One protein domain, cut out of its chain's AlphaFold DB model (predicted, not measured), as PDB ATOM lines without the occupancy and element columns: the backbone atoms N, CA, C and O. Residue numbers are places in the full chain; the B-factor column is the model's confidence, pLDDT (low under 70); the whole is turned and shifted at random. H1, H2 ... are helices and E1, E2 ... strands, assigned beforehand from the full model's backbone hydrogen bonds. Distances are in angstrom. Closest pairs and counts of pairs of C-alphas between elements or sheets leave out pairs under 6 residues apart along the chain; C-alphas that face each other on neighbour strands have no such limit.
ATOM      1  N   SER A  35     -21.770  -6.426  19.299       56.06
ATOM      2  CA  SER A  35     -22.446  -7.605  19.847       56.06
ATOM      3  C   SER A  35     -23.198  -7.242  21.121       56.06
ATOM      4  O   SER A  35     -24.298  -7.719  21.301       56.06
ATOM      5  N   PHE A  36     -22.732  -6.308  21.952       58.09
ATOM      6  CA  PHE A  36     -23.489  -5.898  23.139       58.09
ATOM      7  C   PHE A  36     -24.774  -5.111  22.842       58.09
ATOM      8  O   PHE A  36     -25.671  -5.110  23.677       58.09
ATOM      9  N   ASP A  37     -24.889  -4.527  21.647       55.94
ATOM     10  CA  ASP A  37     -26.054  -3.742  21.220       55.94
ATOM     11  C   ASP A  37     -27.195  -4.590  20.619       55.94
ATOM     12  O   ASP A  37     -28.291  -4.075  20.394       55.94
ATOM     13  N   LEU A  38     -26.955  -5.872  20.312       48.12
ATOM     14  CA  LEU A  38     -27.985  -6.775  19.785       48.12
ATOM     15  C   LEU A  38     -28.901  -7.295  20.906       48.12
ATOM     16  O   LEU A  38     -28.511  -7.369  22.072       48.12
ATOM     17  N   GLU A  39     -30.125  -7.694  20.545       44.62
ATOM     18  CA  GLU A  39     -31.026  -8.374  21.483       44.62
ATOM     19  C   GLU A  39     -30.406  -9.695  21.951       44.62
ATOM     20  O   GLU A  39     -29.646 -10.335  21.217       44.62
ATOM     21  N   ALA A  40     -30.724 -10.116  23.177       48.12
ATOM     22  CA  ALA A  40     -30.217 -11.371  23.721       48.12
ATOM     23  C   ALA A  40     -30.544 -12.554  22.797       48.12
ATOM     24  O   ALA A  40     -29.656 -13.328  22.440       48.12
ATOM     25  N   ASP A  41     -31.783 -12.608  22.299       44.47
ATOM     26  CA  ASP A  41     -32.247 -13.628  21.359       44.47
ATOM     27  C   ASP A  41     -31.719 -13.463  19.925       44.47
ATOM     28  O   ASP A  41     -31.966 -14.316  19.076       44.47
ATOM     29  N   LEU A  42     -30.931 -12.420  19.660       46.47
ATOM     30  CA  LEU A  42     -30.219 -12.195  18.401       46.47
ATOM     31  C   LEU A  42     -28.695 -12.347  18.549       46.47
ATOM     32  O   LEU A  42     -27.944 -11.962  17.651       46.47
ATOM     33  N   GLY A  43     -28.229 -12.927  19.660       43.75
ATOM     34  CA  GLY A  43     -26.806 -13.155  19.921       43.75
ATOM     35  C   GLY A  43     -26.079 -11.915  20.430       43.75
ATOM     36  O   GLY A  43     -24.868 -11.784  20.229       43.75
ATOM     37  N   GLY A  44     -26.818 -10.992  21.047       53.34
ATOM     38  CA  GLY A  44     -26.234  -9.817  21.648       53.34
ATOM     39  C   GLY A  44     -25.665 -10.000  23.048       53.34
ATOM     40  O   GLY A  44     -25.718 -11.081  23.622       53.34
ATOM     41  N   GLY A  45     -25.133  -8.923  23.625       49.47
ATOM     42  CA  GLY A  45     -24.465  -8.884  24.932       49.47
ATOM     43  C   GLY A  45     -25.287  -9.464  26.072       49.47
ATOM     44  O   GLY A  45     -24.735 -10.123  26.944       49.47
ATOM     45  N   GLY A  46     -26.607  -9.254  26.025       52.62
ATOM     46  CA  GLY A  46     -27.567  -9.812  26.983       52.62
ATOM     47  C   GLY A  46     -27.920 -11.288  26.755       52.62
ATOM     48  O   GLY A  46     -28.604 -11.880  27.580       52.62
ATOM     49  N   GLY A  47     -27.479 -11.887  25.645       53.94
ATOM     50  CA  GLY A  47     -27.685 -13.302  25.311       53.94
ATOM     51  C   GLY A  47     -26.518 -14.198  25.714       53.94
ATOM     52  O   GLY A  47     -26.653 -15.420  25.708       53.94
ATOM     53  N   TYR A  48     -25.378 -13.608  26.084       59.16
ATOM     54  CA  TYR A  48     -24.261 -14.355  26.644       59.16
ATOM     55  C   TYR A  48     -24.535 -14.644  28.111       59.16
ATOM     56  O   TYR A  48     -24.654 -13.736  28.932       59.16
ATOM     57  N   THR A  49     -24.620 -15.924  28.442       69.69
ATOM     58  CA  THR A  49     -24.736 -16.369  29.823       69.69
ATOM     59  C   THR A  49     -23.407 -16.959  30.255       69.69
ATOM     60  O   THR A  49     -22.727 -17.641  29.488       69.69
ATOM     61  N   PHE A  50     -23.008 -16.645  31.482       81.56
ATOM     62  CA  PHE A  50     -21.719 -17.047  32.010       81.56
ATOM     63  C   PHE A  50     -21.913 -17.802  33.323       81.56
ATOM     64  O   PHE A  50     -22.618 -17.353  34.225       81.56
ATOM     65  N   THR A  51     -21.259 -18.949  33.447       85.19
ATOM     66  CA  THR A  51     -21.375 -19.853  34.604       85.19
ATOM     67  C   THR A  51     -20.328 -19.602  35.694       85.19
ATOM     68  O   THR A  51     -20.337 -20.285  36.712       85.19
ATOM     69  N   GLY A  52     -19.371 -18.691  35.488       88.62
ATOM     70  CA  GLY A  52     -18.182 -18.560  36.345       88.62
ATOM     71  C   GLY A  52     -17.053 -19.535  36.005       88.62
ATOM     72  O   GLY A  52     -16.031 -19.555  36.691       88.62
ATOM     73  N   SER A  53     -17.211 -20.355  34.963       88.56
ATOM     74  CA  SER A  53     -16.239 -21.387  34.615       88.56
ATOM     75  C   SER A  53     -14.921 -20.835  34.038       88.56
ATOM     76  O   SER A  53     -14.855 -19.704  33.540       88.56
ATOM     77  N   PRO A  54     -13.842 -21.646  34.028       86.50
ATOM     78  CA  PRO A  54     -12.567 -21.261  33.425       86.50
ATOM     79  C   PRO A  54     -12.657 -20.951  31.927       86.50
ATOM     80  O   PRO A  54     -11.918 -20.093  31.444       86.50
ATOM     81  N   VAL A  55     -13.561 -21.613  31.191       82.00
ATOM     82  CA  VAL A  55     -13.760 -21.346  29.754       82.00
ATOM     83  C   VAL A  55     -14.387 -19.977  29.508       82.00
ATOM     84  O   VAL A  55     -14.125 -19.366  28.473       82.00
ATOM     85  N   ASN A  56     -15.121 -19.465  30.497       80.50
ATOM     86  CA  ASN A  56     -15.694 -18.124  30.525       80.50
ATOM     87  C   ASN A  56     -14.759 -17.100  31.184       80.50
ATOM     88  O   ASN A  56     -15.185 -16.007  31.542       80.50
ATOM     89  N   HIS A  57     -13.476 -17.437  31.367       85.38
ATOM     90  CA  HIS A  57     -12.490 -16.582  32.032       85.38
ATOM     91  C   HIS A  57     -12.910 -16.143  33.446       85.38
ATOM     92  O   HIS A  57     -12.487 -15.091  33.921       85.38
ATOM     93  N   GLY A  58     -13.740 -16.948  34.119       86.25
ATOM     94  CA  GLY A  58     -14.295 -16.627  35.433       86.25
ATOM     95  C   GLY A  58     -15.438 -15.610  35.416       86.25
ATOM     96  O   GLY A  58     -15.948 -15.299  36.488       86.25
ATOM     97  N   MET A  59     -15.859 -15.115  34.245       86.31
ATOM     98  CA  MET A  59     -17.085 -14.324  34.129       86.31
ATOM     99  C   MET A  59     -18.289 -15.201  34.461       86.31
ATOM    100  O   MET A  59     -18.299 -16.402  34.182       86.31
ATOM    101  N   SER A  60     -19.304 -14.593  35.053       87.12
ATOM    102  CA  SER A  60     -20.479 -15.233  35.621       87.12
ATOM    103  C   SER A  60     -21.704 -14.317  35.526       87.12
ATOM    104  O   SER A  60     -21.585 -13.116  35.280       87.12
ATOM    105  N   CYS A  61     -22.895 -14.855  35.791       81.44
ATOM    106  CA  CYS A  61     -24.102 -14.036  35.914       81.44
ATOM    107  C   CYS A  61     -23.944 -12.907  36.953       81.44
ATOM    108  O   CYS A  61     -24.561 -11.861  36.794       81.44
ATOM    109  N   LEU A  62     -23.098 -13.078  37.978       84.44
ATOM    110  CA  LEU A  62     -22.885 -12.078  39.035       84.44
ATOM    111  C   LEU A  62     -22.158 -10.815  38.556       84.44
ATOM    112  O   LEU A  62     -22.229  -9.789  39.232       84.44
ATOM    113  N   ASP A  63     -21.459 -10.875  37.421       83.19
ATOM    114  CA  ASP A  63     -20.748  -9.719  36.868       83.19
ATOM    115  C   ASP A  63     -21.717  -8.662  36.320       83.19
ATOM    116  O   ASP A  63     -21.436  -7.464  36.391       83.19
ATOM    117  N   CYS A  64     -22.876  -9.103  35.821       76.75
ATOM    118  CA  CYS A  64     -23.925  -8.233  35.285       76.75
ATOM    119  C   CYS A  64     -25.120  -8.108  36.240       76.75
ATOM    120  O   CYS A  64     -25.629  -7.009  36.447       76.75
ATOM    121  N   HIS A  65     -25.539  -9.219  36.846       76.50
ATOM    122  CA  HIS A  65     -26.648  -9.284  37.793       76.50
ATOM    123  C   HIS A  65     -26.073  -9.166  39.203       76.50
ATOM    124  O   HIS A  65     -25.671 -10.149  39.835       76.50
ATOM    125  N   GLN A  66     -25.943  -7.920  39.660       69.81
ATOM    126  CA  GLN A  66     -25.342  -7.629  40.956       69.81
ATOM    127  C   GLN A  66     -26.115  -8.333  42.072       69.81
ATOM    128  O   GLN A  66     -27.341  -8.328  42.107       69.81
ATOM    129  N   ARG A  67     -25.392  -8.847  43.071       60.25
ATOM    130  CA  ARG A  67     -26.006  -9.073  44.381       60.25
ATOM    131  C   ARG A  67     -26.418  -7.716  44.927       60.25
ATOM    132  O   ARG A  67     -25.568  -6.971  45.416       60.25
ATOM    133  N   ASP A  68     -27.710  -7.418  44.903       54.94
ATOM    134  CA  ASP A  68     -28.255  -6.454  45.848       54.94
ATOM    135  C   ASP A  68     -27.688  -6.785  47.240       54.94
ATOM    136  O   ASP A  68     -27.634  -7.945  47.644       54.94
ATOM    137  N   ALA A  69     -27.246  -5.769  47.985       50.12
ATOM    138  CA  ALA A  69     -26.579  -5.929  49.284       50.12
ATOM    139  C   ALA A  69     -27.461  -6.569  50.382       50.12
ATOM    140  O   ALA A  69     -27.026  -6.721  51.526       50.12
ATOM    141  N   ALA A  70     -28.705  -6.930  50.061       53.81
ATOM    142  CA  ALA A  70     -29.553  -7.723  50.926       53.81
ATOM    143  C   ALA A  70     -29.187  -9.214  50.787       53.81
ATOM    144  O   ALA A  70     -28.933  -9.679  49.679       53.81
ATOM    145  N   PRO A  71     -29.180  -9.995  51.879       54.25
ATOM    146  CA  PRO A  71     -28.953 -11.432  51.819       54.25
ATOM    147  C   PRO A  71     -30.166 -12.104  51.170       54.25
ATOM    148  O   PRO A  71     -31.066 -12.586  51.860       54.25
ATOM    149  N   VAL A  72     -30.222 -12.093  49.843       55.97
ATOM    150  CA  VAL A  72     -31.218 -12.871  49.121       55.97
ATOM    151  C   VAL A  72     -30.879 -14.339  49.327       55.97
ATOM    152  O   VAL A  72     -29.727 -14.760  49.219       55.97
ATOM    153  N   ARG A  73     -31.898 -15.107  49.707       65.62
ATOM    154  CA  ARG A  73     -31.806 -16.525  50.072       65.62
ATOM    155  C   ARG A  73     -31.956 -17.430  48.854       65.62
ATOM    156  O   ARG A  73     -32.425 -18.555  49.001       65.62
ATOM    157  N   ALA A  74     -31.619 -16.914  47.675       72.44
ATOM    158  CA  ALA A  74     -31.724 -17.680  46.458       72.44
ATOM    159  C   ALA A  74     -30.743 -18.852  46.533       72.44
ATOM    160  O   ALA A  74     -29.547 -18.653  46.758       72.44
ATOM    161  N   GLY A  75     -31.266 -20.069  46.427       79.75
ATOM    162  CA  GLY A  75     -30.488 -21.300  46.525       79.75
ATOM    163  C   GLY A  75     -30.792 -22.219  45.358       79.75
ATOM    164  O   GLY A  75     -31.933 -22.255  44.892       79.75
ATOM    165  N   VAL A  76     -29.775 -22.959  44.914       80.44
ATOM    166  CA  VAL A  76     -29.915 -23.979  43.875       80.44
ATOM    167  C   VAL A  76     -29.841 -25.368  44.499       80.44
ATOM    168  O   VAL A  76     -28.871 -25.706  45.180       80.44
ATOM    169  N   PHE A  77     -30.866 -26.179  44.249       83.12
ATOM    170  CA  PHE A  77     -30.881 -27.598  44.601       83.12
ATOM    171  C   PHE A  77     -30.847 -28.446  43.340       83.12
ATOM    172  O   PHE A  77     -31.549 -28.152  42.371       83.12
ATOM    173  N   LEU A  78     -30.037 -29.501  43.375       83.56
ATOM    174  CA  LEU A  78     -29.884 -30.436  42.273       83.56
ATOM    175  C   LEU A  78     -30.413 -31.808  42.673       83.56
ATOM    176  O   LEU A  78     -30.115 -32.309  43.757       83.56
ATOM    177  N   HIS A  79     -31.159 -32.419  41.765       84.06
ATOM    178  CA  HIS A  79     -31.585 -33.811  41.835       84.06
ATOM    179  C   HIS A  79     -31.206 -34.512  40.530       84.06
ATOM    180  O   HIS A  79     -31.131 -33.861  39.487       84.06
ATOM    181  N   SER A  80     -30.938 -35.816  40.587       86.69
ATOM    182  CA  SER A  80     -30.590 -36.613  39.414       86.69
ATOM    183  C   SER A  80     -31.338 -37.941  39.392       86.69
ATOM    184  O   SER A  80     -31.467 -38.568  40.434       86.69
ATOM    185  N   ASP A  81     -31.709 -38.406  38.204       85.12
ATOM    186  CA  ASP A  81     -32.166 -39.773  37.939       85.12
ATOM    187  C   ASP A  81     -31.252 -40.423  36.872       85.12
ATOM    188  O   ASP A  81     -31.149 -39.875  35.771       85.12
ATOM    189  N   PRO A  82     -30.546 -41.536  37.151       89.62
ATOM    190  CA  PRO A  82     -30.531 -42.244  38.428       89.62
ATOM    191  C   PRO A  82     -29.960 -41.393  39.568       89.62
ATOM    192  O   PRO A  82     -29.129 -40.497  39.365       89.62
ATOM    193  N   ASP A  83     -30.422 -41.693  40.780       84.81
ATOM    194  CA  ASP A  83     -29.933 -41.083  42.014       84.81
ATOM    195  C   ASP A  83     -28.423 -41.300  42.199       84.81
ATOM    196  O   ASP A  83     -27.808 -42.198  41.622       84.81
ATOM    197  N   GLY A  84     -27.818 -40.475  43.053       87.19
ATOM    198  CA  GLY A  84     -26.427 -40.646  43.471       87.19
ATOM    199  C   GLY A  84     -25.397 -39.908  42.616       87.19
ATOM    200  O   GLY A  84     -24.240 -39.871  43.020       87.19
ATOM    201  N   LEU A  85     -25.775 -39.225  41.526       93.06
ATOM    202  CA  LEU A  85     -24.822 -38.465  40.697       93.06
ATOM    203  C   LEU A  85     -23.939 -37.523  41.532       93.06
ATOM    204  O   LEU A  85     -22.715 -37.558  41.436       93.06
ATOM    205  N   PHE A  86     -24.553 -36.708  42.393       92.06
ATOM    206  CA  PHE A  86     -23.847 -35.702  43.197       92.06
ATOM    207  C   PHE A  86     -23.254 -36.242  44.509       92.06
ATOM    208  O   PHE A  86     -22.508 -35.526  45.174       92.06
ATOM    209  N   ALA A  87     -23.582 -37.478  44.901       90.12
ATOM    210  CA  ALA A  87     -23.120 -38.088  46.152       90.12
ATOM    211  C   ALA A  87     -22.059 -39.180  45.929       90.12
ATOM    212  O   ALA A  87     -21.094 -39.280  46.683       90.12
ATOM    213  N   GLU A  88     -22.236 -39.985  44.885       93.81
ATOM    214  CA  GLU A  88     -21.442 -41.172  44.557       93.81
ATOM    215  C   GLU A  88     -20.601 -40.976  43.287       93.81
ATOM    216  O   GLU A  88     -19.569 -41.631  43.125       93.81
ATOM    217  N   GLY A  89     -21.009 -40.050  42.415       95.19
ATOM    218  CA  GLY A  89     -20.318 -39.726  41.173       95.19
ATOM    219  C   GLY A  89     -21.005 -40.265  39.920       95.19
ATOM    220  O   GLY A  89     -22.049 -40.913  39.973       95.19
ATOM    221  N   TYR A  90     -20.401 -39.991  38.763       96.69
ATOM    222  CA  TYR A  90     -20.938 -40.390  37.464       96.69
ATOM    223  C   TYR A  90     -20.392 -41.741  36.988       96.69
ATOM    224  O   TYR A  90     -19.210 -42.049  37.134       96.69
ATOM    225  N   VAL A  91     -21.226 -42.529  36.322       97.12
ATOM    226  CA  VAL A  91     -20.841 -43.751  35.616       97.12
ATOM    227  C   VAL A  91     -20.584 -43.390  34.147       97.12
ATOM    228  O   VAL A  91     -21.447 -42.768  33.527       97.12
ATOM    229  N   PRO A  92     -19.424 -43.737  33.556       96.19
ATOM    230  CA  PRO A  92     -19.150 -43.444  32.151       96.19
ATOM    231  C   PRO A  92     -20.238 -43.965  31.199       96.19
ATOM    232  O   PRO A  92     -20.703 -45.095  31.344       96.19
ATOM    233  N   GLY A  93     -20.646 -43.134  30.239       93.81
ATOM    234  CA  GLY A  93     -21.690 -43.429  29.253       93.81
ATOM    235  C   GLY A  93     -23.129 -43.425  29.787       93.81
ATOM    236  O   GLY A  93     -24.057 -43.503  28.981       93.81
ATOM    237  N   GLN A  94     -23.334 -43.320  31.106       95.12
ATOM    238  CA  GLN A  94     -24.663 -43.241  31.717       95.12
ATOM    239  C   GLN A  94     -25.334 -41.909  31.370       95.12
ATOM    240  O   GLN A  94     -24.697 -40.854  31.371       95.12
ATOM    241  N   ILE A  95     -26.637 -41.968  31.100       93.06
ATOM    242  CA  ILE A  95     -27.488 -40.788  30.945       93.06
ATOM    243  C   ILE A  95     -28.140 -40.488  32.292       93.06
ATOM    244  O   ILE A  95     -28.656 -41.395  32.948       93.06
ATOM    245  N   TYR A  96     -28.105 -39.218  32.674       90.44
ATOM    246  CA  TYR A  96     -28.730 -38.664  33.865       90.44
ATOM    247  C   TYR A  96     -29.782 -37.642  33.451       90.44
ATOM    248  O   TYR A  96     -29.482 -36.770  32.640       90.44
ATOM    249  N   SER A  97     -30.977 -37.694  34.026       88.44
ATOM    250  CA  SER A  97     -31.881 -36.545  34.063       88.44
ATOM    251  C   SER A  97     -31.544 -35.715  35.293       88.44
ATOM    252  O   SER A  97     -31.512 -36.247  36.394       88.44
ATOM    253  N   VAL A  98     -31.238 -34.435  35.120       86.25
ATOM    254  CA  VAL A  98     -30.857 -33.508  36.187       86.25
ATOM    255  C   VAL A  98     -31.925 -32.437  36.313       86.25
ATOM    256  O   VAL A  98     -32.214 -31.710  35.362       86.25
ATOM    257  N   THR A  99     -32.483 -32.315  37.513       84.06
ATOM    258  CA  THR A  99     -33.449 -31.273  37.865       84.06
ATOM    259  C   THR A  99     -32.778 -30.221  38.737       84.06
ATOM    260  O   THR A  99     -32.064 -30.545  39.687       84.06
ATOM    261  N   VAL A 100     -33.022 -28.957  38.414       84.00
ATOM    262  CA  VAL A 100     -32.463 -27.777  39.067       84.00
ATOM    263  C   VAL A 100     -33.604 -26.966  39.646       84.00
ATOM    264  O   VAL A 100     -34.489 -26.548  38.908       84.00
ATOM    265  N   HIS A 101     -33.563 -26.703  40.946       83.06
ATOM    266  CA  HIS A 101     -34.529 -25.847  41.623       83.06
ATOM    267  C   HIS A 101     -33.845 -24.560  42.063       83.06
ATOM    268  O   HIS A 101     -33.005 -24.605  42.960       83.06
ATOM    269  N   LEU A 102     -34.230 -23.427  41.482       82.31
ATOM    270  CA  LEU A 102     -34.011 -22.126  42.102       82.31
ATOM    271  C   LEU A 102     -35.110 -21.925  43.141       82.31
ATOM    272  O   LEU A 102     -36.282 -22.181  42.886       82.31
ATOM    273  N   THR A 103     -34.722 -21.550  44.348       82.94
ATOM    274  CA  THR A 103     -35.624 -21.382  45.495       82.94
ATOM    275  C   THR A 103     -35.415 -20.020  46.122       82.94
ATOM    276  O   THR A 103     -34.374 -19.411  45.909       82.94
ATOM    277  N   GLY A 104     -36.369 -19.556  46.929       76.94
ATOM    278  CA  GLY A 104     -36.271 -18.256  47.591       76.94
ATOM    279  C   GLY A 104     -36.423 -17.074  46.635       76.94
ATOM    280  O   GLY A 104     -35.906 -16.004  46.941       76.94
ATOM    281  N   GLU A 105     -37.108 -17.273  45.505       76.69
ATOM    282  CA  GLU A 105     -37.330 -16.226  44.509       76.69
ATOM    283  C   GLU A 105     -38.284 -15.161  45.053       76.69
ATOM    284  O   GLU A 105     -39.388 -15.448  45.528       76.69
ATOM    285  N   ASP A 106     -37.863 -13.907  44.991       71.75
ATOM    286  CA  ASP A 106     -38.680 -12.774  45.408       71.75
ATOM    287  C   ASP A 106     -38.674 -11.636  44.386       71.75
ATOM    288  O   ASP A 106     -39.559 -10.778  44.436       71.75
ATOM    289  N   ARG A 107     -37.757 -11.647  43.408       68.25
ATOM    290  CA  ARG A 107     -37.583 -10.539  42.463       68.25
ATOM    291  C   ARG A 107     -38.413 -10.682  41.203       68.25
ATOM    292  O   ARG A 107     -39.107  -9.720  40.868       68.25
ATOM    293  N   GLY A 108     -38.489 -11.875  40.611       58.34
ATOM    294  CA  GLY A 108     -39.366 -12.138  39.463       58.34
ATOM    295  C   GLY A 108     -40.869 -11.979  39.756       58.34
ATOM    296  O   GLY A 108     -41.689 -11.946  38.841       58.34
ATOM    297  N   LEU A 109     -41.258 -11.863  41.035       56.59
ATOM    298  CA  LEU A 109     -42.657 -11.782  41.477       56.59
ATOM    299  C   LEU A 109     -43.073 -10.408  42.028       56.59
ATOM    300  O   LEU A 109     -44.270 -10.110  42.057       56.59
ATOM    301  N   ALA A 110     -42.133  -9.589  42.515       50.97
ATOM    302  CA  ALA A 110     -42.466  -8.460  43.391       50.97
ATOM    303  C   ALA A 110     -42.394  -7.070  42.746       50.97
ATOM    304  O   ALA A 110     -43.050  -6.150  43.247       50.97
ATOM    305  N   ARG A 111     -41.627  -6.852  41.668       51.59
ATOM    306  CA  ARG A 111     -41.456  -5.483  41.156       51.59
ATOM    307  C   ARG A 111     -42.626  -5.050  40.257       51.59
ATOM    308  O   ARG A 111     -42.901  -5.610  39.205       51.59
ATOM    309  N   ASN A 112     -43.310  -3.998  40.718       44.97
ATOM    310  CA  ASN A 112     -44.286  -3.138  40.026       44.97
ATOM    311  C   ASN A 112     -45.759  -3.561  39.932       44.97
ATOM    312  O   ASN A 112     -46.530  -2.825  39.320       44.97
ATOM    313  N   GLY A 113     -46.203  -4.681  40.518       50.62
ATOM    314  CA  GLY A 113     -47.619  -5.093  40.404       50.62
ATOM    315  C   GLY A 113     -48.095  -5.268  38.948       50.62
ATOM    316  O   GLY A 113     -49.292  -5.365  38.688       50.62
ATOM    317  N   ALA A 114     -47.147  -5.291  38.008       47.94
ATOM    318  CA  ALA A 114     -47.361  -5.361  36.573       47.94
ATOM    319  C   ALA A 114     -47.472  -6.808  36.090       47.94
ATOM    320  O   ALA A 114     -47.926  -7.037  34.972       47.94
ATOM    321  N   CYS A 115     -47.120  -7.774  36.944       52.91
ATOM    322  CA  CYS A 115     -47.445  -9.164  36.711       52.91
ATOM    323  C   CYS A 115     -48.600  -9.622  37.609       52.91
ATOM    324  O   CYS A 115     -48.401  -9.872  38.802       52.91
ATOM    325  N   PRO A 116     -49.817  -9.766  37.066       55.91
ATOM    326  CA  PRO A 116     -50.869 -10.490  37.751       55.91
ATOM    327  C   PRO A 116     -50.420 -11.936  37.986       55.91
ATOM    328  O   PRO A 116     -49.931 -12.607  37.076       55.91
ATOM    329  N   VAL A 117     -50.606 -12.424  39.214       48.88
ATOM    330  CA  VAL A 117     -50.367 -13.829  39.572       48.88
ATOM    331  C   VAL A 117     -51.085 -14.731  38.560       48.88
ATOM    332  O   VAL A 117     -52.291 -14.593  38.360       48.88
ATOM    333  N   GLY A 118     -50.349 -15.641  37.917       44.66
ATOM    334  CA  GLY A 118     -50.894 -16.575  36.925       44.66
ATOM    335  C   GLY A 118     -50.792 -16.129  35.461       44.66
ATOM    336  O   GLY A 118     -51.229 -16.873  34.585       44.66
ATOM    337  N   VAL A 119     -50.202 -14.966  35.160       51.25
ATOM    338  CA  VAL A 119     -49.853 -14.611  33.775       51.25
ATOM    339  C   VAL A 119     -48.541 -15.293  33.395       51.25
ATOM    340  O   VAL A 119     -47.478 -14.996  33.940       51.25
ATOM    341  N   ALA A 120     -48.623 -16.227  32.449       48.50
ATOM    342  CA  ALA A 120     -47.451 -16.866  31.864       48.50
ATOM    343  C   ALA A 120     -46.516 -15.805  31.247       48.50
ATOM    344  O   ALA A 120     -46.958 -14.991  30.436       48.50
ATOM    345  N   GLY A 121     -45.229 -15.828  31.615       53.09
ATOM    346  CA  GLY A 121     -44.179 -15.021  30.975       53.09
ATOM    347  C   GLY A 121     -43.629 -13.824  31.758       53.09
ATOM    348  O   GLY A 121     -42.823 -13.082  31.193       53.09
ATOM    349  N   CYS A 122     -44.033 -13.622  33.017       56.84
ATOM    350  CA  CYS A 122     -43.469 -12.556  33.858       56.84
ATOM    351  C   CYS A 122     -42.237 -12.964  34.661       56.84
ATOM    352  O   CYS A 122     -41.326 -12.165  34.820       56.84
ATOM    353  N   ASN A 123     -42.225 -14.189  35.184       61.53
ATOM    354  CA  ASN A 123     -41.009 -14.767  35.722       61.53
ATOM    355  C   ASN A 123     -40.229 -15.293  34.508       61.53
ATOM    356  O   ASN A 123     -40.687 -16.222  33.832       61.53
ATOM    357  N   ARG A 124     -39.114 -14.632  34.191       70.56
ATOM    358  CA  ARG A 124     -38.215 -15.011  33.094       70.56
ATOM    359  C   ARG A 124     -36.870 -15.444  33.647       70.56
ATOM    360  O   ARG A 124     -35.826 -15.098  33.089       70.56
ATOM    361  N   ASN A 125     -36.919 -16.216  34.726       75.56
ATOM    362  CA  ASN A 125     -35.725 -16.747  35.339       75.56
ATOM    363  C   ASN A 125     -34.881 -17.490  34.312       75.56
ATOM    364  O   ASN A 125     -35.370 -18.225  33.440       75.56
ATOM    365  N   LEU A 126     -33.586 -17.254  34.437       77.88
ATOM    366  CA  LEU A 126     -32.571 -17.766  33.543       77.88
ATOM    367  C   LEU A 126     -31.819 -18.890  34.235       77.88
ATOM    368  O   LEU A 126     -31.537 -18.807  35.427       77.88
ATOM    369  N   PHE A 127     -31.430 -19.894  33.459       82.69
ATOM    370  CA  PHE A 127     -30.524 -20.940  33.895       82.69
ATOM    371  C   PHE A 127     -29.488 -21.231  32.810       82.69
ATOM    372  O   PHE A 127     -29.804 -21.272  31.621       82.69
ATOM    373  N   VAL A 128     -28.247 -21.443  33.235       84.00
ATOM    374  CA  VAL A 128     -27.134 -21.899  32.407       84.00
ATOM    375  C   VAL A 128     -26.339 -22.953  33.172       84.00
ATOM    376  O   VAL A 128     -26.119 -22.821  34.376       84.00
ATOM    377  N   ALA A 129     -25.883 -23.986  32.466       88.19
ATOM    378  CA  ALA A 129     -24.984 -24.995  33.004       88.19
ATOM    379  C   ALA A 129     -23.913 -25.415  31.999       88.19
ATOM    380  O   ALA A 129     -24.146 -25.443  30.790       88.19
ATOM    381  N   GLU A 130     -22.758 -25.794  32.538       87.94
ATOM    382  CA  GLU A 130     -21.614 -26.355  31.826       87.94
ATOM    383  C   GLU A 130     -21.031 -27.511  32.642       87.94
ATOM    384  O   GLU A 130     -20.857 -27.384  33.852       87.94
ATOM    385  N   LEU A 131     -20.679 -28.622  31.989       91.75
ATOM    386  CA  LEU A 131     -19.912 -29.705  32.610       91.75
ATOM    387  C   LEU A 131     -18.537 -29.786  31.969       91.75
ATOM    388  O   LEU A 131     -18.425 -30.022  30.763       91.75
ATOM    389  N   LEU A 132     -17.502 -29.582  32.778       92.00
ATOM    390  CA  LEU A 132     -16.120 -29.485  32.326       92.00
ATOM    391  C   LEU A 132     -15.242 -30.513  33.035       92.00
ATOM    392  O   LEU A 132     -15.412 -30.767  34.224       92.00
ATOM    393  N   ASP A 133     -14.280 -31.087  32.323       92.75
ATOM    394  CA  ASP A 133     -13.215 -31.874  32.939       92.75
ATOM    395  C   ASP A 133     -12.150 -30.970  33.593       92.75
ATOM    396  O   ASP A 133     -12.194 -29.738  33.521       92.75
ATOM    397  N   ALA A 134     -11.141 -31.583  34.216       92.94
ATOM    398  CA  ALA A 134     -10.042 -30.856  34.856       92.94
ATOM    399  C   ALA A 134      -9.199 -29.997  33.885       92.94
ATOM    400  O   ALA A 134      -8.467 -29.110  34.328       92.94
ATOM    401  N   GLY A 135      -9.266 -30.264  32.577       89.50
ATOM    402  CA  GLY A 135      -8.622 -29.480  31.524       89.50
ATOM    403  C   GLY A 135      -9.482 -28.325  31.004       89.50
ATOM    404  O   GLY A 135      -9.006 -27.554  30.170       89.50
ATOM    405  N   GLY A 136     -10.723 -28.189  31.481       85.12
ATOM    406  CA  GLY A 136     -11.694 -27.221  30.978       85.12
ATOM    407  C   GLY A 136     -12.339 -27.634  29.654       85.12
ATOM    408  O   GLY A 136     -12.973 -26.798  29.012       85.12
ATOM    409  N   ALA A 137     -12.175 -28.884  29.215       87.25
ATOM    410  CA  ALA A 137     -12.891 -29.403  28.056       87.25
ATOM    411  C   ALA A 137     -14.296 -29.862  28.467       87.25
ATOM    412  O   ALA A 137     -14.514 -30.273  29.606       87.25
ATOM    413  N   ALA A 138     -15.255 -29.797  27.541       88.56
ATOM    414  CA  ALA A 138     -16.608 -30.284  27.796       88.56
ATOM    415  C   ALA A 138     -16.590 -31.786  28.125       88.56
ATOM    416  O   ALA A 138     -15.995 -32.581  27.396       88.56
ATOM    417  N   ALA A 139     -17.260 -32.168  29.212       90.94
ATOM    418  CA  ALA A 139     -17.303 -33.540  29.695       90.94
ATOM    419  C   ALA A 139     -18.707 -34.137  29.514       90.94
ATOM    420  O   ALA A 139     -19.591 -33.989  30.360       90.94
ATOM    421  N   GLY A 140     -18.897 -34.843  28.399       90.56
ATOM    422  CA  GLY A 140     -20.154 -35.503  28.048       90.56
ATOM    423  C   GLY A 140     -21.030 -34.648  27.135       90.56
ATOM    424  O   GLY A 140     -20.545 -33.741  26.459       90.56
ATOM    425  N   THR A 141     -22.324 -34.950  27.095       88.25
ATOM    426  CA  THR A 141     -23.293 -34.285  26.210       88.25
ATOM    427  C   THR A 141     -24.522 -33.859  26.996       88.25
ATOM    428  O   THR A 141     -25.104 -34.670  27.710       88.25
ATOM    429  N   LEU A 142     -24.918 -32.593  26.864       85.50
ATOM    430  CA  LEU A 142     -26.105 -32.014  27.491       85.50
ATOM    431  C   LEU A 142     -27.256 -31.916  26.493       85.50
ATOM    432  O   LEU A 142     -27.041 -31.480  25.363       85.50
ATOM    433  N   CYS A 143     -28.470 -32.244  26.929       82.19
ATOM    434  CA  CYS A 143     -29.686 -32.125  26.128       82.19
ATOM    435  C   CYS A 143     -30.836 -31.551  26.961       82.19
ATOM    436  O   CYS A 143     -30.882 -31.767  28.170       82.19
ATOM    437  N   PRO A 144     -31.783 -30.820  26.347       78.88
ATOM    438  CA  PRO A 144     -33.040 -30.492  27.009       78.88
ATOM    439  C   PRO A 144     -33.758 -31.761  27.471       78.88
ATOM    440  O   PRO A 144     -33.670 -32.797  26.808       78.88
ATOM    441  N   ASP A 145     -34.489 -31.675  28.581       75.31
ATOM    442  CA  ASP A 145     -35.304 -32.802  29.021       75.31
ATOM    443  C   ASP A 145     -36.372 -33.181  27.977       75.31
ATOM    444  O   ASP A 145     -36.856 -32.343  27.209       75.31
ATOM    445  N   GLY A 146     -36.697 -34.472  27.914       72.44
ATOM    446  CA  GLY A 146     -37.629 -35.041  26.937       72.44
ATOM    447  C   GLY A 146     -37.070 -35.243  25.519       72.44
ATOM    448  O   GLY A 146     -37.812 -35.703  24.649       72.44
ATOM    449  N   ILE A 147     -35.791 -34.937  25.263       74.50
ATOM    450  CA  ILE A 147     -35.110 -35.312  24.014       74.50
ATOM    451  C   ILE A 147     -34.530 -36.723  24.157       74.50
ATOM    452  O   ILE A 147     -33.763 -36.996  25.072       74.50
ATOM    453  N   ASP A 148     -34.879 -37.620  23.236       77.62
ATOM    454  CA  ASP A 148     -34.355 -38.988  23.220       77.62
ATOM    455  C   ASP A 148     -32.917 -39.020  22.663       77.62
ATOM    456  O   ASP A 148     -32.705 -38.792  21.467       77.62
ATOM    457  N   PHE A 149     -31.938 -39.319  23.529       76.81
ATOM    458  CA  PHE A 149     -30.529 -39.518  23.157       76.81
ATOM    459  C   PHE A 149     -30.323 -40.650  22.142       76.81
ATOM    460  O   PHE A 149     -29.406 -40.579  21.323       76.81
ATOM    461  N   GLU A 150     -31.146 -41.697  22.198       76.06
ATOM    462  CA  GLU A 150     -30.960 -42.943  21.448       76.06
ATOM    463  C   GLU A 150     -31.622 -42.890  20.065       76.06
ATOM    464  O   GLU A 150     -31.184 -43.559  19.128       76.06
ATOM    465  N   ALA A 151     -32.645 -42.049  19.885       71.31
ATOM    466  CA  ALA A 151     -33.366 -41.924  18.615       71.31
ATOM    467  C   ALA A 151     -32.555 -41.258  17.485       71.31
ATOM    468  O   ALA A 151     -33.100 -40.988  16.410       71.31
ATOM    469  N   GLY A 152     -31.282 -40.913  17.713       59.12
ATOM    470  CA  GLY A 152     -30.495 -40.094  16.786       59.12
ATOM    471  C   GLY A 152     -31.088 -38.693  16.579       59.12
ATOM    472  O   GLY A 152     -30.630 -37.947  15.711       59.12
ATOM    473  N   GLY A 153     -32.104 -38.330  17.375       57.69
ATOM    474  CA  GLY A 153     -32.558 -36.965  17.542       57.69
ATOM    475  C   GLY A 153     -31.367 -36.195  18.068       57.69
ATOM    476  O   GLY A 153     -30.784 -36.560  19.083       57.69
ATOM    477  N   ALA A 154     -30.928 -35.203  17.310       58.03
ATOM    478  CA  ALA A 154     -29.704 -34.503  17.601       58.03
ATOM    479  C   ALA A 154     -29.777 -33.776  18.963       58.03
ATOM    480  O   ALA A 154     -30.041 -32.584  19.027       58.03
ATOM    481  N   CYS A 155     -29.379 -34.474  20.026       64.69
ATOM    482  CA  CYS A 155     -28.368 -33.960  20.943       64.69
ATOM    483  C   CYS A 155     -27.080 -33.573  20.190       64.69
ATOM    484  O   CYS A 155     -26.210 -32.930  20.766       64.69
ATOM    485  N   ALA A 156     -26.957 -34.028  18.928       43.84
ATOM    486  CA  ALA A 156     -25.822 -33.905  18.033       43.84
ATOM    487  C   ALA A 156     -25.176 -32.533  18.145       43.84
ATOM    488  O   ALA A 156     -25.680 -31.532  17.638       43.84
ATOM    489  N   ASP A 157     -24.037 -32.564  18.822       41.25
ATOM    490  CA  ASP A 157     -22.788 -31.973  18.389       41.25
ATOM    491  C   ASP A 157     -22.974 -30.680  17.584       41.25
ATOM    492  O   ASP A 157     -22.637 -30.567  16.407       41.25
ATOM    493  N   GLN A 158     -23.464 -29.650  18.270       42.06
ATOM    494  CA  GLN A 158     -23.208 -28.255  17.909       42.06
ATOM    495  C   GLN A 158     -21.756 -27.900  18.293       42.06
ATOM    496  O   GLN A 158     -21.478 -26.829  18.827       42.06
ATOM    497  N   SER A 159     -20.804 -28.803  18.028       32.53
ATOM    498  CA  SER A 159     -19.393 -28.789  18.448       32.53
ATOM    499  C   SER A 159     -18.541 -27.685  17.801       32.53
ATOM    500  O   SER A 159     -17.313 -27.704  17.866       32.53
ATOM    501  N   GLY A 160     -19.186 -26.665  17.226       29.69
ATOM    502  CA  GLY A 160     -18.579 -25.388  16.854       29.69
ATOM    503  C   GLY A 160     -18.804 -24.255  17.863       29.69
ATOM    504  O   GLY A 160     -18.129 -23.231  17.758       29.69
ATOM    505  N   ALA A 161     -19.706 -24.407  18.839       30.17
ATOM    506  CA  ALA A 161     -20.006 -23.383  19.836       30.17
ATOM    507  C   ALA A 161     -19.919 -23.966  21.251       30.17
ATOM    508  O   ALA A 161     -20.552 -24.960  21.591       30.17
ATOM    509  N   ARG A 162     -19.062 -23.338  22.055       31.45
ATOM    510  CA  ARG A 162     -18.760 -23.667  23.448       31.45
ATOM    511  C   ARG A 162     -20.050 -23.632  24.271       31.45
ATOM    512  O   ARG A 162     -20.843 -22.710  24.132       31.45
ATOM    513  N   THR A 163     -20.249 -24.678  25.055       32.81
ATOM    514  CA  THR A 163     -21.509 -25.110  25.655       32.81
ATOM    515  C   THR A 163     -22.206 -24.015  26.461       32.81
ATOM    516  O   THR A 163     -21.699 -23.555  27.472       32.81
ATOM    517  N   THR A 164     -23.413 -23.651  26.044       38.34
ATOM    518  CA  THR A 164     -24.401 -22.933  26.848       38.34
ATOM    519  C   THR A 164     -25.708 -23.697  26.676       38.34
ATOM    520  O   THR A 164     -25.996 -24.123  25.559       38.34
ATOM    521  N   LEU A 165     -26.534 -23.878  27.709       47.38
ATOM    522  CA  LEU A 165     -27.923 -24.319  27.483       47.38
ATOM    523  C   LEU A 165     -28.738 -23.123  26.934       47.38
ATOM    524  O   LEU A 165     -29.602 -22.563  27.601       47.38
ATOM    525  N   LEU A 166     -28.385 -22.711  25.706       40.34
ATOM    526  CA  LEU A 166     -29.010 -21.688  24.867       40.34
ATOM    527  C   LEU A 166     -29.518 -22.344  23.578       40.34
ATOM    528  O   LEU A 166     -28.790 -23.094  22.927       40.34
ATOM    529  N   ARG A 167     -30.738 -22.002  23.155       36.66
ATOM    530  CA  ARG A 167     -31.242 -22.290  21.803       36.66
ATOM    531  C   ARG A 167     -31.592 -20.960  21.141       36.66
ATOM    532  O   ARG A 167     -32.395 -20.218  21.685       36.66
ATOM    533  N   ASP A 168     -30.990 -20.638  19.998       31.86
ATOM    534  CA  ASP A 168     -31.283 -19.422  19.210       31.86
ATOM    535  C   ASP A 168     -31.066 -18.088  19.964       31.86
ATOM    536  O   ASP A 168     -31.918 -17.209  19.921       31.86
ATOM    537  N   GLY A 169     -29.975 -17.947  20.731       28.11
ATOM    538  CA  GLY A 169     -29.755 -16.764  21.588       28.11
ATOM    539  C   GLY A 169     -30.721 -16.681  22.781       28.11
ATOM    540  O   GLY A 169     -30.714 -15.719  23.541       28.11
ATOM    541  N   ARG A 170     -31.566 -17.696  22.977       31.14
ATOM    542  CA  ARG A 170     -32.548 -17.724  24.053       31.14
ATOM    543  C   ARG A 170     -32.058 -18.638  25.151       31.14
ATOM    544  O   ARG A 170     -31.760 -19.812  24.924       31.14
ATOM    545  N   ALA A 171     -32.052 -18.083  26.356       34.81
ATOM    546  CA  ALA A 171     -32.329 -18.825  27.568       34.81
ATOM    547  C   ALA A 171     -33.347 -19.932  27.281       34.81
ATOM    548  O   ALA A 171     -34.378 -19.659  26.653       34.81
ATOM    549  N   VAL A 172     -33.150 -21.139  27.806       38.69
ATOM    550  CA  VAL A 172     -34.346 -21.899  28.161       38.69
ATOM    551  C   VAL A 172     -34.981 -21.085  29.284       38.69
ATOM    552  O   VAL A 172     -34.591 -21.211  30.443       38.69
ATOM    553  N   SER A 173     -35.907 -20.179  28.938       35.59
ATOM    554  CA  SER A 173     -36.859 -19.687  29.925       35.59
ATOM    555  C   SER A 173     -37.422 -20.955  30.522       35.59
ATOM    556  O   SER A 173     -37.978 -21.772  29.772       35.59
ATOM    557  N   GLY A 174     -37.210 -21.167  31.817       34.47
ATOM    558  CA  GLY A 174     -37.900 -22.253  32.475       34.47
ATOM    559  C   GLY A 174     -39.362 -22.063  32.110       34.47
ATOM    560  O   GLY A 174     -39.956 -21.031  32.422       34.47
ATOM    561  N   GLN A 175     -39.970 -23.039  31.434       34.28
ATOM    562  CA  GLN A 175     -41.316 -23.314  31.886       34.28
ATOM    563  C   GLN A 175     -41.089 -23.613  33.352       34.28
ATOM    564  O   GLN A 175     -40.314 -24.520  33.644       34.28
ATOM    565  N   SER A 176     -41.628 -22.775  34.239       39.19
ATOM    566  CA  SER A 176     -41.815 -23.160  35.627       39.19
ATOM    567  C   SER A 176     -42.454 -24.536  35.534       39.19
ATOM    568  O   SER A 176     -43.636 -24.626  35.198       39.19
ATOM    569  N   ALA A 229     -22.942 -38.796  30.416       94.81
ATOM    570  CA  ALA A 229     -21.569 -38.784  30.897       94.81
ATOM    571  C   ALA A 229     -20.588 -39.254  29.805       94.81
ATOM    572  O   ALA A 229     -20.972 -40.044  28.937       94.81
ATOM    573  N   PRO A 230     -19.315 -38.814  29.839       92.81
ATOM    574  CA  PRO A 230     -18.294 -39.292  28.910       92.81
ATOM    575  C   PRO A 230     -18.235 -40.821  28.843       92.81
ATOM    576  O   PRO A 230     -18.339 -41.483  29.874       92.81
ATOM    577  N   ASP A 231     -17.992 -41.388  27.659       93.44
ATOM    578  CA  ASP A 231     -17.888 -42.849  27.476       93.44
ATOM    579  C   ASP A 231     -16.706 -43.472  28.252       93.44
ATOM    580  O   ASP A 231     -16.652 -44.682  28.469       93.44
ATOM    581  N   GLN A 232     -15.742 -42.651  28.681       94.44
ATOM    582  CA  GLN A 232     -14.598 -43.046  29.503       94.44
ATOM    583  C   GLN A 232     -14.493 -42.142  30.731       94.44
ATOM    584  O   GLN A 232     -14.788 -40.955  30.655       94.44
ATOM    585  N   ALA A 233     -14.025 -42.677  31.859       95.12
ATOM    586  CA  ALA A 233     -13.789 -41.863  33.048       95.12
ATOM    587  C   ALA A 233     -12.675 -40.833  32.787       95.12
ATOM    588  O   ALA A 233     -11.528 -41.205  32.536       95.12
ATOM    589  N   VAL A 234     -13.005 -39.545  32.904       94.69
ATOM    590  CA  VAL A 234     -12.081 -38.408  32.712       94.69
ATOM    591  C   VAL A 234     -11.621 -37.787  34.038       94.69
ATOM    592  O   VAL A 234     -11.063 -36.694  34.073       94.69
ATOM    593  N   GLY A 235     -11.838 -38.494  35.152       94.44
ATOM    594  CA  GLY A 235     -11.601 -37.982  36.503       94.44
ATOM    595  C   GLY A 235     -12.814 -37.223  37.037       94.44
ATOM    596  O   GLY A 235     -13.946 -37.576  36.719       94.44
ATOM    597  N   THR A 236     -12.587 -36.217  37.881       96.06
ATOM    598  CA  THR A 236     -13.657 -35.348  38.392       96.06
ATOM    599  C   THR A 236     -14.139 -34.393  37.305       96.06
ATOM    600  O   THR A 236     -13.325 -33.782  36.617       96.06
ATOM    601  N   ILE A 237     -15.457 -34.271  37.183       95.25
ATOM    602  CA  ILE A 237     -16.142 -33.315  36.316       95.25
ATOM    603  C   ILE A 237     -16.692 -32.195  37.192       95.25
ATOM    604  O   ILE A 237     -17.310 -32.460  38.218       95.25
ATOM    605  N   ASP A 238     -16.482 -30.950  36.794       95.88
ATOM    606  CA  ASP A 238     -17.090 -29.793  37.432       95.88
ATOM    607  C   ASP A 238     -18.366 -29.397  36.681       95.88
ATOM    608  O   ASP A 238     -18.302 -28.986  35.521       95.88
ATOM    609  N   LEU A 239     -19.515 -29.483  37.352       94.00
ATOM    610  CA  LEU A 239     -20.746 -28.819  36.929       94.00
ATOM    611  C   LEU A 239     -20.714 -27.376  37.429       94.00
ATOM    612  O   LEU A 239     -20.797 -27.128  38.632       94.00
ATOM    613  N   TRP A 240     -20.614 -26.439  36.497       92.38
ATOM    614  CA  TRP A 240     -20.763 -25.010  36.730       92.38
ATOM    615  C   TRP A 240     -22.180 -24.606  36.374       92.38
ATOM    616  O   TRP A 240     -22.653 -24.940  35.288       92.38
ATOM    617  N   LEU A 241     -22.851 -23.880  37.261       90.44
ATOM    618  CA  LEU A 241     -24.196 -23.391  37.002       90.44
ATOM    619  C   LEU A 241     -24.346 -21.921  37.351       90.44
ATOM    620  O   LEU A 241     -23.707 -21.418  38.272       90.44
ATOM    621  N   GLY A 242     -25.218 -21.255  36.605       87.62
ATOM    622  CA  GLY A 242     -25.695 -19.910  36.871       87.62
ATOM    623  C   GLY A 242     -27.214 -19.892  36.773       87.62
ATOM    624  O   GLY A 242     -27.775 -20.395  35.804       87.62
ATOM    625  N   ALA A 243     -27.883 -19.317  37.761       85.69
ATOM    626  CA  ALA A 243     -29.320 -19.085  37.749       85.69
ATOM    627  C   ALA A 243     -29.601 -17.618  38.083       85.69
ATOM    628  O   ALA A 243     -28.860 -17.023  38.863       85.69
ATOM    629  N   VAL A 244     -30.646 -17.033  37.503       82.25
ATOM    630  CA  VAL A 244     -31.057 -15.647  37.767       82.25
ATOM    631  C   VAL A 244     -32.538 -15.630  38.130       82.25
ATOM    632  O   VAL A 244     -33.352 -16.065  37.318       82.25
ATOM    633  N   ASP A 245     -32.866 -15.146  39.331       79.94
ATOM    634  CA  ASP A 245     -34.220 -14.747  39.742       79.94
ATOM    635  C   ASP A 245     -34.472 -13.307  39.286       79.94
ATOM    636  O   ASP A 245     -33.832 -12.384  39.796       79.94
ATOM    637  N   GLY A 246     -35.366 -13.121  38.318       73.69
ATOM    638  CA  GLY A 246     -35.534 -11.860  37.615       73.69
ATOM    639  C   GLY A 246     -36.624 -11.845  36.545       73.69
ATOM    640  O   GLY A 246     -37.181 -12.872  36.145       73.69
ATOM    641  N   ASP A 247     -36.914 -10.650  36.033       65.69
ATOM    642  CA  ASP A 247     -37.758 -10.459  34.844       65.69
ATOM    643  C   ASP A 247     -36.977 -10.620  33.526       65.69
ATOM    644  O   ASP A 247     -37.548 -10.528  32.436       65.69
ATOM    645  N   GLY A 248     -35.711 -11.033  33.642       55.22
ATOM    646  CA  GLY A 248     -34.911 -11.642  32.596       55.22
ATOM    647  C   GLY A 248     -34.272 -10.614  31.672       55.22
ATOM    648  O   GLY A 248     -34.942  -9.988  30.854       55.22
ATOM    649  N   GLY A 249     -32.937 -10.583  31.662       49.72
ATOM    650  CA  GLY A 249     -32.107  -9.792  30.738       49.72
ATOM    651  C   GLY A 249     -32.244 -10.132  29.242       49.72
ATOM    652  O   GLY A 249     -31.417  -9.720  28.437       49.72
ATOM    653  N   THR A 250     -33.273 -10.890  28.847       48.06
ATOM    654  CA  THR A 250     -33.532 -11.264  27.448       48.06
ATOM    655  C   THR A 250     -34.333 -10.226  26.671       48.06
ATOM    656  O   THR A 250     -34.469 -10.337  25.456       48.06
ATOM    657  N   THR A 251     -34.887  -9.220  27.345       51.12
ATOM    658  CA  THR A 251     -35.604  -8.126  26.692       51.12
ATOM    659  C   THR A 251     -34.696  -6.912  26.539       51.12
ATOM    660  O   THR A 251     -34.004  -6.523  27.471       51.12
ATOM    661  N   VAL A 252     -34.704  -6.297  25.357       50.44
ATOM    662  CA  VAL A 252     -34.065  -4.989  25.130       50.44
ATOM    663  C   VAL A 252     -34.983  -3.822  25.445       50.44
ATOM    664  O   VAL A 252     -34.568  -2.674  25.317       50.44
ATOM    665  N   ASP A 253     -36.238  -4.079  25.827       55.19
ATOM    666  CA  ASP A 253     -37.107  -3.007  26.283       55.19
ATOM    667  C   ASP A 253     -36.565  -2.534  27.639       55.19
ATOM    668  O   ASP A 253     -36.653  -3.276  28.619       55.19
ATOM    669  N   PRO A 254     -36.023  -1.308  27.739       54.00
ATOM    670  CA  PRO A 254     -35.415  -0.813  28.972       54.00
ATOM    671  C   PRO A 254     -36.423  -0.678  30.124       54.00
ATOM    672  O   PRO A 254     -36.033  -0.370  31.245       54.00
ATOM    673  N   ARG A 255     -37.725  -0.883  29.871       51.44
ATOM    674  CA  ARG A 255     -38.763  -0.978  30.906       51.44
ATOM    675  C   ARG A 255     -38.825  -2.346  31.590       51.44
ATOM    676  O   ARG A 255     -39.421  -2.427  32.657       51.44
ATOM    677  N   TYR A 256     -38.268  -3.378  30.960       52.19
ATOM    678  CA  TYR A 256     -38.261  -4.769  31.427       52.19
ATOM    679  C   TYR A 256     -36.838  -5.349  31.522       52.19
ATOM    680  O   TYR A 256     -36.658  -6.452  32.015       52.19
ATOM    681  N   ALA A 257     -35.826  -4.633  31.024       55.53
ATOM    682  CA  ALA A 257     -34.420  -4.984  31.172       55.53
ATOM    683  C   ALA A 257     -33.902  -4.469  32.527       55.53
ATOM    684  O   ALA A 257     -33.125  -3.511  32.575       55.53
ATOM    685  N   ASP A 258     -34.375  -5.039  33.639       57.31
ATOM    686  CA  ASP A 258     -33.897  -4.656  34.974       57.31
ATOM    687  C   ASP A 258     -32.649  -5.457  35.373       57.31
ATOM    688  O   ASP A 258     -32.653  -6.274  36.292       57.31
ATOM    689  N   PHE A 259     -31.516  -5.156  34.731       57.09
ATOM    690  CA  PHE A 259     -30.217  -5.694  35.162       57.09
ATOM    691  C   PHE A 259     -29.873  -5.309  36.622       57.09
ATOM    692  O   PHE A 259     -29.016  -5.936  37.243       57.09
ATOM    693  N   ALA A 260     -30.529  -4.279  37.177       55.16
ATOM    694  CA  ALA A 260     -30.343  -3.748  38.527       55.16
ATOM    695  C   ALA A 260     -31.531  -4.123  39.443       55.16
ATOM    696  O   ALA A 260     -32.152  -3.290  40.118       55.16
ATOM    697  N   GLY A 261     -31.851  -5.409  39.476       63.09
ATOM    698  CA  GLY A 261     -32.953  -5.938  40.279       63.09
ATOM    699  C   GLY A 261     -32.945  -7.453  40.397       63.09
ATOM    700  O   GLY A 261     -33.460  -7.972  41.391       63.09
ATOM    701  N   ASP A 262     -32.317  -8.105  39.424       73.88
ATOM    702  CA  ASP A 262     -32.088  -9.538  39.349       73.88
ATOM    703  C   ASP A 262     -31.153 -10.068  40.441       73.88
ATOM    704  O   ASP A 262     -30.176  -9.430  40.836       73.88
ATOM    705  N   VAL A 263     -31.417 -11.295  40.884       78.94
ATOM    706  CA  VAL A 263     -30.566 -12.022  41.827       78.94
ATOM    707  C   VAL A 263     -29.962 -13.215  41.119       78.94
ATOM    708  O   VAL A 263     -30.660 -14.165  40.776       78.94
ATOM    709  N   ALA A 264     -28.644 -13.193  40.947       85.44
ATOM    710  CA  ALA A 264     -27.918 -14.329  40.408       85.44
ATOM    711  C   ALA A 264     -27.369 -15.255  41.504       85.44
ATOM    712  O   ALA A 264     -26.846 -14.818  42.536       85.44
ATOM    713  N   VAL A 265     -27.434 -16.554  41.232       86.75
ATOM    714  CA  VAL A 265     -26.773 -17.623  41.979       86.75
ATOM    715  C   VAL A 265     -25.816 -18.324  41.031       86.75
ATOM    716  O   VAL A 265     -26.184 -18.655  39.907       86.75
ATOM    717  N   VAL A 266     -24.582 -18.532  41.477       88.81
ATOM    718  CA  VAL A 266     -23.551 -19.241  40.719       88.81
ATOM    719  C   VAL A 266     -22.966 -20.292  41.639       88.81
ATOM    720  O   VAL A 266     -22.514 -19.958  42.734       88.81
ATOM    721  N   GLU A 267     -22.994 -21.546  41.208       91.75
ATOM    722  CA  GLU A 267     -22.539 -22.682  42.007       91.75
ATOM    723  C   GLU A 267     -21.635 -23.593  41.181       91.75
ATOM    724  O   GLU A 267     -21.689 -23.633  39.947       91.75
ATOM    725  N   ARG A 268     -20.803 -24.352  41.893       94.12
ATOM    726  CA  ARG A 268     -19.929 -25.370  41.319       94.12
ATOM    727  C   ARG A 268     -20.078 -26.669  42.096       94.12
ATOM    728  O   ARG A 268     -19.895 -26.685  43.312       94.12
ATOM    729  N   TYR A 269     -20.289 -27.764  41.376       94.25
ATOM    730  CA  TYR A 269     -20.372 -29.109  41.935       94.25
ATOM    731  C   TYR A 269     -19.290 -29.987  41.318       94.25
ATOM    732  O   TYR A 269     -19.231 -30.148  40.102       94.25
ATOM    733  N   ALA A 270     -18.443 -30.563  42.164       95.31
ATOM    734  CA  ALA A 270     -17.458 -31.552  41.748       95.31
ATOM    735  C   ALA A 270     -18.102 -32.946  41.748       95.31
ATOM    736  O   ALA A 270     -18.555 -33.425  42.785       95.31
ATOM    737  N   ILE A 271     -18.117 -33.596  40.589       95.38
ATOM    738  CA  ILE A 271     -18.721 -34.905  40.354       95.38
ATOM    739  C   ILE A 271     -17.591 -35.893  40.025       95.38
ATOM    740  O   ILE A 271     -17.059 -35.874  38.910       95.38
ATOM    741  N   PRO A 272     -17.156 -36.745  40.968       96.19
ATOM    742  CA  PRO A 272     -16.132 -37.745  40.686       96.19
ATOM    743  C   PRO A 272     -16.673 -38.818  39.733       96.19
ATOM    744  O   PRO A 272     -17.883 -38.997  39.611       96.19
ATOM    745  N   ALA A 273     -15.789 -39.573  39.081       96.19
ATOM    746  CA  ALA A 273     -16.217 -40.822  38.457       96.19
ATOM    747  C   ALA A 273     -16.615 -41.821  39.556       96.19
ATOM    748  O   ALA A 273     -15.932 -41.928  40.578       96.19
ATOM    749  N   PHE A 274     -17.688 -42.575  39.342       94.44
ATOM    750  CA  PHE A 274     -18.191 -43.569  40.277       94.44
ATOM    751  C   PHE A 274     -17.090 -44.559  40.671       94.44
ATOM    752  O   PHE A 274     -16.298 -45.018  39.841       94.44
ATOM    753  N   GLY A 275     -17.024 -44.882  41.961       89.31
ATOM    754  CA  GLY A 275     -15.999 -45.763  42.520       89.31
ATOM    755  C   GLY A 275     -14.617 -45.116  42.676       89.31
ATOM    756  O   GLY A 275     -13.749 -45.705  43.324       89.31
ATOM    757  N   GLN A 276     -14.398 -43.898  42.168       82.06
ATOM    758  CA  GLN A 276     -13.296 -43.073  42.647       82.06
ATOM    759  C   GLN A 276     -13.747 -42.467  43.969       82.06
ATOM    760  O   GLN A 276     -14.631 -41.615  44.000       82.06
TER     761      GLN A 276
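What this domain is: This is residues 35 to 176 and 229 to 276 of the 312 residues of an uncharacterized protein of Deltaproteobacteria bacterium HGW-Deltaproteobacteria-14 (UniProt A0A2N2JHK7). Little regular structure shows here: a small sandwich, sheets E3 E5 E6 and E1 E2 face to face with strands crossed at 40 degrees, sits among long loops. The 190 printed residues run H1 E1 H2 E2 H3 E3 E4 E5 E6, mixed, with 57 in named elements. Both sheets are antiparallel; the whole is compact, radius of gyration of the C-alphas 17.1 A, spans 51 by 33 by 32 A.

How they stand to each other: Find E1, residues 75 to 81, antiparallel to E2, 95 to 103; N 77 and O 101, 3.0 A, are within hydrogen-bond range. E5, 237 to 245, pairs with E3, 126 to 132 (N 128 and O 242, 2.8 A), and in a hairpin with E6, 263 to 271 (N 239 and O 269, 2.8 A). The closest C-alphas of E1 and E6, Gly 75 and Val 265, are 6.9 A apart. H1, 61 to 64, is on this sheet, height 7.9 A; H2, 85 to 88, and H3, 107 to 110, only graze it. E4, 141 to 144, pairs with no named strand. The helices are too short for O i to N i+4 pairs; the single O i to N i+3 pair is within range in H1 and H3, not in H2.

Where its parts are: Start at C-alpha 61, (-24.102, -14.036, 35.914); E2 runs 25.6 A, E5 26.1 A, and E6 25.8 A to C-alpha 271, (-18.721, -34.905, 40.354).

The domain as a whole: The cut, residues 177 to 228, spans 26.0 A between C-alphas 176 and 229. Links H3 to E3 and E5 to E6 are long. Mean pLDDT of the printed part is 70.9; 80 residues are under 70, among them 152 to 176.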